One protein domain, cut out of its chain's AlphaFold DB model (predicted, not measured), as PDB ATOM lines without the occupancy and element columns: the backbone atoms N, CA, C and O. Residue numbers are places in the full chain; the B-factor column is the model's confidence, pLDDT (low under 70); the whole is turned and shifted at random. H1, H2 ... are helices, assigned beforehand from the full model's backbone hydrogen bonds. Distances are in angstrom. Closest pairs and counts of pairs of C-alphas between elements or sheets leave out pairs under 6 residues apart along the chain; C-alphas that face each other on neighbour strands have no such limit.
ATOM      1  N   THR A 373     126.206 -48.606  25.789       86.43
ATOM      2  CA  THR A 373     126.182 -47.287  25.140       86.43
ATOM      3  C   THR A 373     125.387 -46.290  25.979       86.43
ATOM      4  O   THR A 373     124.540 -46.679  26.795       86.43
ATOM      5  N   LEU A 374     125.608 -44.990  25.766       85.73
ATOM      6  CA  LEU A 374     124.879 -43.944  26.487       85.73
ATOM      7  C   LEU A 374     123.364 -44.061  26.256       85.73
ATOM      8  O   LEU A 374     122.573 -43.989  27.200       85.73
ATOM      9  N   GLY A 375     122.961 -44.301  25.005       88.66
ATOM     10  CA  GLY A 375     121.560 -44.488  24.627       88.66
ATOM     11  C   GLY A 375     120.913 -45.672  25.345       88.66
ATOM     12  O   GLY A 375     119.856 -45.523  25.952       88.66
ATOM     13  N   THR A 376     121.565 -46.837  25.368       90.32
ATOM     14  CA  THR A 376     121.024 -48.007  26.076       90.32
ATOM     15  C   THR A 376     121.007 -47.792  27.588       90.32
ATOM     16  O   THR A 376     119.996 -48.068  28.229       90.32
ATOM     17  N   SER A 377     122.082 -47.245  28.161       90.58
ATOM     18  CA  SER A 377     122.209 -46.997  29.605       90.58
ATOM     19  C   SER A 377     121.140 -46.041  30.141       90.58
ATOM     20  O   SER A 377     120.634 -46.230  31.252       90.58
ATOM     21  N   THR A 378     120.780 -45.026  29.351       90.59
ATOM     22  CA  THR A 378     119.707 -44.076  29.677       90.59
ATOM     23  C   THR A 378     118.330 -44.701  29.483       90.59
ATOM     24  O   THR A 378     117.528 -44.654  30.408       90.59
ATOM     25  N   GLN A 379     118.066 -45.362  28.349       92.87
ATOM     26  CA  GLN A 379     116.754 -45.947  28.031       92.87
ATOM     27  C   GLN A 379     116.315 -47.063  28.983       92.87
ATOM     28  O   GLN A 379     115.127 -47.171  29.281       92.87
ATOM     29  N   ILE A 380     117.246 -47.877  29.488       92.42
ATOM     30  CA  ILE A 380     116.925 -48.893  30.504       92.42
ATOM     31  C   ILE A 380     116.876 -48.305  31.925       92.42
ATOM     32  O   ILE A 380     116.588 -49.019  32.881       92.42
ATOM     33  N   GLY A 381     117.207 -47.025  32.112       90.12
ATOM     34  CA  GLY A 381     117.257 -46.397  33.432       90.12
ATOM     35  C   GLY A 381     118.346 -46.966  34.351       90.12
ATOM     36  O   GLY A 381     118.168 -47.003  35.576       90.12
ATOM     37  N   ALA A 382     119.463 -47.431  33.775       89.89
ATOM     38  CA  ALA A 382     120.687 -47.715  34.529       89.89
ATOM     39  C   ALA A 382     121.346 -46.401  34.978       89.89
ATOM     40  O   ALA A 382     121.761 -46.285  36.135       89.89
ATOM     41  N   ILE A 383     121.352 -45.398  34.090       87.27
ATOM     42  CA  ILE A 383     121.632 -43.998  34.422       87.27
ATOM     43  C   ILE A 383     120.318 -43.322  34.827       87.27
ATOM     44  O   ILE A 383     119.374 -43.319  34.030       87.27
ATOM     45  N   PRO A 384     120.229 -42.729  36.031       85.49
ATOM     46  CA  PRO A 384     119.060 -41.960  36.436       85.49
ATOM     47  C   PRO A 384     118.804 -40.815  35.449       85.49
ATOM     48  O   PRO A 384     119.618 -39.907  35.321       85.49
ATOM     49  N   THR A 385     117.679 -40.878  34.743       87.15
ATOM     50  CA  THR A 385     117.253 -39.868  33.767       87.15
ATOM     51  C   THR A 385     115.800 -39.516  34.053       87.15
ATOM     52  O   THR A 385     115.000 -40.395  34.379       87.15
ATOM     53  N   GLU A 386     115.452 -38.236  33.962       88.11
ATOM     54  CA  GLU A 386     114.087 -37.779  34.212       88.11
ATOM     55  C   GLU A 386     113.097 -38.427  33.229       88.11
ATOM     56  O   GLU A 386     113.372 -38.561  32.038       88.11
ATOM     57  N   GLY A 387     111.954 -38.888  33.741       91.57
ATOM     58  CA  GLY A 387     110.920 -39.559  32.948       91.57
ATOM     59  C   GLY A 387     111.182 -41.035  32.620       91.57
ATOM     60  O   GLY A 387     110.247 -41.717  32.202       91.57
ATOM     61  N   ILE A 388     112.390 -41.567  32.849       91.16
ATOM     62  CA  ILE A 388     112.715 -42.972  32.552       91.16
ATOM     63  C   ILE A 388     112.683 -43.826  33.835       91.16
ATOM     64  O   ILE A 388     113.398 -43.525  34.797       91.16
ATOM     65  N   PRO A 389     111.886 -44.915  33.887       91.94
ATOM     66  CA  PRO A 389     111.889 -45.845  35.014       91.94
ATOM     67  C   PRO A 389     113.253 -46.520  35.205       91.94
ATOM     68  O   PRO A 389     113.877 -46.963  34.248       91.94
ATOM     69  N   SER A 390     113.700 -46.661  36.455       90.59
ATOM     70  CA  SER A 390     114.981 -47.317  36.744       90.59
ATOM     71  C   SER A 390     114.852 -48.840  36.750       90.59
ATOM     72  O   SER A 390     114.169 -49.387  37.619       90.59
ATOM     73  N   LEU A 391     115.579 -49.526  35.859       92.12
ATOM     74  CA  LEU A 391     115.679 -50.991  35.848       92.12
ATOM     75  C   LEU A 391     116.116 -51.555  37.206       92.12
ATOM     76  O   LEU A 391     115.565 -52.551  37.663       92.12
ATOM     77  N   LEU A 392     117.052 -50.897  37.897       89.08
ATOM     78  CA  LEU A 392     117.538 -51.350  39.206       89.08
ATOM     79  C   LEU A 392     116.426 -51.385  40.259       89.08
ATOM     80  O   LEU A 392     116.382 -52.313  41.056       89.08
ATOM     81  N   LYS A 393     115.492 -50.425  40.226       88.43
ATOM     82  CA  LYS A 393     114.330 -50.402  41.134       88.43
ATOM     83  C   LYS A 393     113.316 -51.512  40.840       88.43
ATOM     84  O   LYS A 393     112.478 -51.797  41.688       88.43
ATOM     85  N   VAL A 394     113.359 -52.088  39.637       88.90
ATOM     86  CA  VAL A 394     112.511 -53.217  39.228       88.90
ATOM     87  C   VAL A 394     113.187 -54.550  39.550       88.90
ATOM     88  O   VAL A 394     112.519 -55.476  39.998       88.90
ATOM     89  N   LEU A 395     114.503 -54.650  39.329       87.84
ATOM     90  CA  LEU A 395     115.279 -55.869  39.574       87.84
ATOM     91  C   LEU A 395     115.534 -56.126  41.061       87.84
ATOM     92  O   LEU A 395     115.563 -57.278  41.491       87.84
ATOM     93  N   LEU A 396     115.760 -55.067  41.837       87.26
ATOM     94  CA  LEU A 396     116.091 -55.155  43.253       87.26
ATOM     95  C   LEU A 396     114.845 -54.929  44.114       87.26
ATOM     96  O   LEU A 396     113.908 -54.228  43.729       87.26
ATOM     97  N   SER A 397     114.828 -55.520  45.308       84.80
ATOM     98  CA  SER A 397     113.751 -55.283  46.271       84.80
ATOM     99  C   SER A 397     113.726 -53.810  46.703       84.80
ATOM    100  O   SER A 397     114.751 -53.135  46.705       84.80
ATOM    101  N   ARG A 398     112.565 -53.302  47.143       80.96
ATOM    102  CA  ARG A 398     112.421 -51.901  47.608       80.96
ATOM    103  C   ARG A 398     113.349 -51.537  48.780       80.96
ATOM    104  O   ARG A 398     113.613 -50.359  49.006       80.96
ATOM    105  N   ASN A 399     113.835 -52.547  49.501       78.88
ATOM    106  CA  ASN A 399     114.739 -52.399  50.642       78.88
ATOM    107  C   ASN A 399     116.219 -52.408  50.222       78.88
ATOM    108  O   ASN A 399     117.081 -52.042  51.014       78.88
ATOM    109  N   CYS A 400     116.521 -52.827  48.991       77.20
ATOM    110  CA  CYS A 400     117.874 -52.926  48.465       77.20
ATOM    111  C   CYS A 400     118.319 -51.569  47.906       77.20
ATOM    112  O   CYS A 400     118.183 -51.277  46.718       77.20
ATOM    113  N   ASN A 401     118.827 -50.724  48.799       75.72
ATOM    114  CA  ASN A 401     119.395 -49.418  48.481       75.72
ATOM    115  C   ASN A 401     120.886 -49.382  48.859       75.72
ATOM    116  O   ASN A 401     121.375 -50.251  49.579       75.72
ATOM    117  N   GLY A 402     121.615 -48.371  48.383       77.68
ATOM    118  CA  GLY A 402     123.035 -48.192  48.704       77.68
ATOM    119  C   GLY A 402     123.959 -49.127  47.917       77.68
ATOM    120  O   GLY A 402     123.767 -49.317  46.713       77.68
ATOM    121  N   LEU A 403     124.959 -49.700  48.598       79.88
ATOM    122  CA  LEU A 403     126.071 -50.443  47.987       79.88
ATOM    123  C   LEU A 403     125.646 -51.578  47.040       79.88
ATOM    124  O   LEU A 403     126.202 -51.645  45.945       79.88
ATOM    125  N   PRO A 404     124.661 -52.445  47.358       83.39
ATOM    126  CA  PRO A 404     124.288 -53.518  46.435       83.39
ATOM    127  C   PRO A 404     123.703 -52.981  45.123       83.39
ATOM    128  O   PRO A 404     124.009 -53.490  44.048       83.39
ATOM    129  N   ALA A 405     122.894 -51.919  45.191       84.40
ATOM    130  CA  ALA A 405     122.321 -51.296  44.002       84.40
ATOM    131  C   ALA A 405     123.391 -50.602  43.146       84.40
ATOM    132  O   ALA A 405     123.330 -50.681  41.918       84.40
ATOM    133  N   LEU A 406     124.377 -49.960  43.783       83.53
ATOM    134  CA  LEU A 406     125.534 -49.368  43.108       83.53
ATOM    135  C   LEU A 406     126.413 -50.437  42.455       83.53
ATOM    136  O   LEU A 406     126.772 -50.286  41.293       83.53
ATOM    137  N   TYR A 407     126.661 -51.551  43.144       87.05
ATOM    138  CA  TYR A 407     127.423 -52.675  42.607       87.05
ATOM    139  C   TYR A 407     126.763 -53.278  41.363       87.05
ATOM    140  O   TYR A 407     127.421 -53.466  40.345       87.05
ATOM    141  N   ILE A 408     125.451 -53.540  41.401       89.37
ATOM    142  CA  ILE A 408     124.731 -54.063  40.228       89.37
ATOM    143  C   ILE A 408     124.704 -53.033  39.096       89.37
ATOM    144  O   ILE A 408     124.840 -53.408  37.932       89.37
ATOM    145  N   ARG A 409     124.560 -51.739  39.409       89.29
ATOM    146  CA  ARG A 409     124.669 -50.672  38.405       89.29
ATOM    147  C   ARG A 409     126.033 -50.699  37.721       89.29
ATOM    148  O   ARG A 409     126.082 -50.678  36.495       89.29
ATOM    149  N   ASP A 410     127.107 -50.746  38.501       87.54
ATOM    150  CA  ASP A 410     128.469 -50.779  37.979       87.54
ATOM    151  C   ASP A 410     128.719 -52.046  37.156       87.54
ATOM    152  O   ASP A 410     129.233 -51.959  36.050       87.54
ATOM    153  N   LEU A 411     128.223 -53.203  37.604       88.80
ATOM    154  CA  LEU A 411     128.302 -54.457  36.851       88.80
ATOM    155  C   LEU A 411     127.612 -54.371  35.476       88.80
ATOM    156  O   LEU A 411     128.095 -54.963  34.511       88.80
ATOM    157  N   LEU A 412     126.481 -53.659  35.381       88.57
ATOM    158  CA  LEU A 412     125.763 -53.449  34.119       88.57
ATOM    159  C   LEU A 412     126.497 -52.473  33.193       88.57
ATOM    160  O   LEU A 412     126.548 -52.703  31.989       88.57
ATOM    161  N   LEU A 413     127.034 -51.380  33.738       87.27
ATOM    162  CA  LEU A 413     127.673 -50.322  32.952       87.27
ATOM    163  C   LEU A 413     129.113 -50.668  32.563       87.27
ATOM    164  O   LEU A 413     129.529 -50.397  31.439       87.27
ATOM    165  N   ASN A 414     129.858 -51.284  33.475       83.11
ATOM    166  CA  ASN A 414     131.261 -51.657  33.354       83.11
ATOM    167  C   ASN A 414     131.406 -53.172  33.593       83.11
ATOM    168  O   ASN A 414     131.933 -53.597  34.624       83.11
ATOM    169  N   PRO A 415     130.953 -54.020  32.653       85.97
ATOM    170  CA  PRO A 415     131.005 -55.461  32.842       85.97
ATOM    171  C   PRO A 415     132.450 -55.938  33.069       85.97
ATOM    172  O   PRO A 415     133.378 -55.475  32.393       85.97
ATOM    173  N   PRO A 416     132.672 -56.873  34.007       87.29
ATOM    174  CA  PRO A 416     134.000 -57.395  34.285       87.29
ATOM    175  C   PRO A 416     134.454 -58.344  33.166       87.29
ATOM    176  O   PRO A 416     133.739 -58.587  32.188       87.29
ATOM    177  N   SER A 417     135.662 -58.902  33.297       88.54
ATOM    178  CA  SER A 417     136.142 -59.909  32.347       88.54
ATOM    179  C   SER A 417     135.191 -61.110  32.272       88.54
ATOM    180  O   SER A 417     134.512 -61.432  33.248       88.54
ATOM    181  N   TYR A 418     135.152 -61.805  31.133       90.12
ATOM    182  CA  TYR A 418     134.287 -62.975  30.938       90.12
ATOM    183  C   TYR A 418     134.513 -64.057  31.998       90.12
ATOM    184  O   TYR A 418     133.563 -64.700  32.439       90.12
ATOM    185  N   GLU A 419     135.759 -64.233  32.439       90.38
ATOM    186  CA  GLU A 419     136.098 -65.158  33.517       90.38
ATOM    187  C   GLU A 419     135.436 -64.741  34.836       90.38
ATOM    188  O   GLU A 419     134.720 -65.538  35.441       90.38
ATOM    189  N   ILE A 420     135.604 -63.479  35.244       90.68
ATOM    190  CA  ILE A 420     135.009 -62.946  36.475       90.68
ATOM    191  C   ILE A 420     133.479 -62.983  36.385       90.68
ATOM    192  O   ILE A 420     132.826 -63.448  37.314       90.68
ATOM    193  N   ALA A 421     132.900 -62.570  35.256       91.14
ATOM    194  CA  ALA A 421     131.458 -62.611  35.022       91.14
ATOM    195  C   ALA A 421     130.900 -64.042  35.135       91.14
ATOM    196  O   ALA A 421     129.874 -64.264  35.781       91.14
ATOM    197  N   SER A 422     131.598 -65.027  34.561       92.95
ATOM    198  CA  SER A 422     131.236 -66.445  34.660       92.95
ATOM    199  C   SER A 422     131.298 -66.948  36.105       92.95
ATOM    200  O   SER A 422     130.380 -67.632  36.564       92.95
ATOM    201  N   LYS A 423     132.327 -66.549  36.866       94.74
ATOM    202  CA  LYS A 423     132.441 -66.878  38.294       94.74
ATOM    203  C   LYS A 423     131.329 -66.239  39.123       94.74
ATOM    204  O   LYS A 423     130.720 -66.945  39.917       94.74
ATOM    205  N   ILE A 424     131.008 -64.963  38.899       92.54
ATOM    206  CA  ILE A 424     129.876 -64.286  39.554       92.54
ATOM    207  C   ILE A 424     128.580 -65.053  39.270       92.54
ATOM    208  O   ILE A 424     127.853 -65.400  40.200       92.54
ATOM    209  N   GLN A 425     128.321 -65.405  38.007       93.03
ATOM    210  CA  GLN A 425     127.124 -66.157  37.634       93.03
ATOM    211  C   GLN A 425     127.072 -67.543  38.301       93.03
ATOM    212  O   GLN A 425     126.011 -67.956  38.778       93.03
ATOM    213  N   ALA A 426     128.193 -68.270  38.341       94.63
ATOM    214  CA  ALA A 426     128.283 -69.569  39.003       94.63
ATOM    215  C   ALA A 426     128.015 -69.457  40.511       94.63
ATOM    216  O   ALA A 426     127.255 -70.259  41.054       94.63
ATOM    217  N   THR A 427     128.558 -68.427  41.165       93.21
ATOM    218  CA  THR A 427     128.306 -68.137  42.582       93.21
ATOM    219  C   THR A 427     126.834 -67.821  42.829       93.21
ATOM    220  O   THR A 427     126.240 -68.414  43.722       93.21
ATOM    221  N   CYS A 428     126.199 -66.972  42.013       90.12
ATOM    222  CA  CYS A 428     124.769 -66.676  42.149       90.12
ATOM    223  C   CYS A 428     123.895 -67.932  41.986       90.12
ATOM    224  O   CYS A 428     122.949 -68.126  42.749       90.12
ATOM    225  N   LYS A 429     124.225 -68.815  41.030       92.44
ATOM    226  CA  LYS A 429     123.539 -70.108  40.854       92.44
ATOM    227  C   LYS A 429     123.707 -70.999  42.084       92.44
ATOM    228  O   LYS A 429     122.719 -71.542  42.570       92.44
ATOM    229  N   LEU A 430     124.924 -71.104  42.616       89.93
ATOM    230  CA  LEU A 430     125.188 -71.869  43.832       89.93
ATOM    231  C   LEU A 430     124.384 -71.304  45.010       89.93
ATOM    232  O   LEU A 430     123.654 -72.057  45.646       89.93
ATOM    233  N   MET A 431     124.431 -69.988  45.234       86.52
ATOM    234  CA  MET A 431     123.680 -69.303  46.293       86.52
ATOM    235  C   MET A 431     122.168 -69.520  46.177       86.52
ATOM    236  O   MET A 431     121.511 -69.688  47.196       86.52
ATOM    237  N   SER A 432     121.618 -69.600  44.959       85.99
ATOM    238  CA  SER A 432     120.191 -69.900  44.759       85.99
ATOM    239  C   SER A 432     119.782 -71.319  45.180       85.99
ATOM    240  O   SER A 432     118.600 -71.572  45.395       85.99
ATOM    241  N   SER A 433     120.747 -72.238  45.308       87.02
ATOM    242  CA  SER A 433     120.535 -73.625  45.749       87.02
ATOM    243  C   SER A 433     120.861 -73.869  47.227       87.02
ATOM    244  O   SER A 433     120.607 -74.960  47.737       87.02
ATOM    245  N   VAL A 434     121.434 -72.877  47.919       84.61
ATOM    246  CA  VAL A 434     121.793 -72.995  49.336       84.61
ATOM    247  C   VAL A 434     120.518 -73.030  50.182       84.61
ATOM    248  O   VAL A 434     119.713 -72.104  50.150       84.61
ATOM    249  N   THR A 435     120.345 -74.108  50.946       80.50
ATOM    250  CA  THR A 435     119.219 -74.303  51.877       80.50
ATOM    251  C   THR A 435     119.565 -73.973  53.322       80.50
ATOM    252  O   THR A 435     118.663 -73.841  54.148       80.50
ATOM    253  N   CYS A 436     120.854 -73.863  53.657       78.88
ATOM    254  CA  CYS A 436     121.244 -73.409  54.981       78.88
ATOM    255  C   CYS A 436     120.965 -71.912  55.123       78.88
ATOM    256  O   CYS A 436     121.020 -71.150  54.157       78.88
ATOM    257  N   SER A 437     120.688 -71.485  56.354       71.35
ATOM    258  CA  SER A 437     120.774 -70.076  56.701       71.35
ATOM    259  C   SER A 437     122.197 -69.613  56.400       71.35
ATOM    260  O   SER A 437     123.140 -69.982  57.106       71.35
ATOM    261  N   ILE A 438     122.365 -68.810  55.351       69.01
ATOM    262  CA  ILE A 438     123.527 -67.928  55.276       69.01
ATOM    263  C   ILE A 438     123.455 -67.120  56.577       69.01
ATOM    264  O   ILE A 438     122.346 -66.683  56.911       69.01
ATOM    265  N   PRO A 439     124.546 -66.980  57.359       64.39
ATOM    266  CA  PRO A 439     124.512 -66.055  58.482       64.39
ATOM    267  C   PRO A 439     123.915 -64.757  57.953       64.39
ATOM    268  O   PRO A 439     124.293 -64.327  56.858       64.39
ATOM    269  N   GLU A 440     122.938 -64.185  58.657       55.77
ATOM    270  CA  GLU A 440     122.565 -62.812  58.360       55.77
ATOM    271  C   GLU A 440     123.863 -62.023  58.518       55.77
ATOM    272  O   GLU A 440     124.298 -61.724  59.627       55.77
ATOM    273  N   PHE A 441     124.541 -61.732  57.404       55.13
ATOM    274  CA  PHE A 441     125.330 -60.529  57.346       55.13
ATOM    275  C   PHE A 441     124.288 -59.482  57.658       55.13
ATOM    276  O   PHE A 441     123.368 -59.273  56.865       55.13
ATOM    277  N   THR A 442     124.337 -58.951  58.870       48.94
ATOM    278  CA  THR A 442     123.504 -57.842  59.278       48.94
ATOM    279  C   THR A 442     123.801 -56.716  58.293       48.94
ATOM    280  O   THR A 442     124.717 -55.929  58.460       48.94
ATOM    281  N   CYS A 443     123.021 -56.662  57.211       50.37
ATOM    282  CA  CYS A 443     122.798 -55.457  56.425       50.37
ATOM    283  C   CYS A 443     121.856 -54.509  57.183       50.37
ATOM    284  O   CYS A 443     121.426 -53.491  56.651       50.37
ATOM    285  N   VAL A 444     121.482 -54.875  58.412       45.71
ATOM    286  CA  VAL A 444     120.940 -53.961  59.399       45.71
ATOM    287  C   VAL A 444     122.087 -53.032  59.776       45.71
ATOM    288  O   VAL A 444     123.150 -53.514  60.160       45.71
ATOM    289  N   SER A 445     121.888 -51.719  59.651       47.82
ATOM    290  CA  SER A 445     122.749 -50.772  60.359       47.82
ATOM    291  C   SER A 445     122.817 -51.237  61.812       47.82
ATOM    292  O   SER A 445     121.756 -51.435  62.409       47.82
ATOM    293  N   SER A 446     124.009 -51.426  62.367       52.75
ATOM    294  CA  SER A 446     124.240 -51.698  63.795       52.75
ATOM    295  C   SER A 446     123.532 -50.698  64.739       52.75
ATOM    296  O   SER A 446     123.471 -50.924  65.939       52.75
ATOM    297  N   ALA A 447     122.921 -49.630  64.218       45.32
ATOM    298  CA  ALA A 447     121.902 -48.812  64.864       45.32
ATOM    299  C   ALA A 447     120.543 -49.540  65.035       45.32
ATOM    300  O   ALA A 447     119.503 -49.091  64.540       45.32
ATOM    301  N   LYS A 448     120.553 -50.659  65.758       37.64
ATOM    302  CA  LYS A 448     119.468 -51.176  66.607       37.64
ATOM    303  C   LYS A 448     120.106 -51.922  67.762       37.64
ATOM    304  O   LYS A 448     119.593 -51.751  68.887       37.64
TER     305      LYS A 448
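AT A GLANCE: This is residues 373 to 448 of the 448 residues of the protein "MutS_I domain-containing protein" of Glycine max (UniProt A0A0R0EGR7). A loose, open arrangement of helices: the longest, H4, is set off from the other three, and residues 425 to 442, made of its later part and the start of a tail, stick out free. H3, with the short helices H1 and H2 near it, lies away from H4, to which a tight link joins it. The printed part has 76 residues with four named helices, in the order H1, H2, H3, H4, and no named strand; the class is all helix. It is loose, with a radius of gyration of the C-alphas of 15.1 A, and flat, spanning 42 by 37 by 18 A.

IN THESE COORDINATES: H4 is residues 418 to 433, 22.8 A from first to last C-alpha; it begins at C-alpha 418 (134.287, -62.975, 30.938) and ends at C-alpha 433 (120.535, -73.625, 45.749). H3 is residues 403 to 413, 15.1 A long. H2 is residues 391 to 395, 6.2 A long. H1 is residues 374 to 379, 8.5 A long, with C-alpha 374 at (124.879, -43.944, 26.487).

HOW THE PARTS SIT: H4 touches no helix and is apart from H1, H2 and H3. H3 and H2 only just touch, with 3 pairs of C-alphas within 8 A; the closest C-alphas, of Leu 392 and Ala 405, are 6.8 A apart. H1 and H3 are close but not clearly touching, the closest C-alphas being those of Ser 377 and Leu 413, 7.2 A apart; they run opposite ways at a steep tilt of 57 degrees. H1 and H2 are apart. In H1, H2, H3 and H4 every O i to N i+4 pair is within hydrogen-bond range.

THE WHOLE: The C-alphas farthest apart, of Gly 375 and Lys 448, are 42.6 A apart. The printed part has no cut and ends at the chain's last residue. The link from H1 to H2 is long, with 11 residues. Residues 434 to 448 hold no named element. The mean pLDDT of the printed part is 82.3; residues 438 to 448 are under 70.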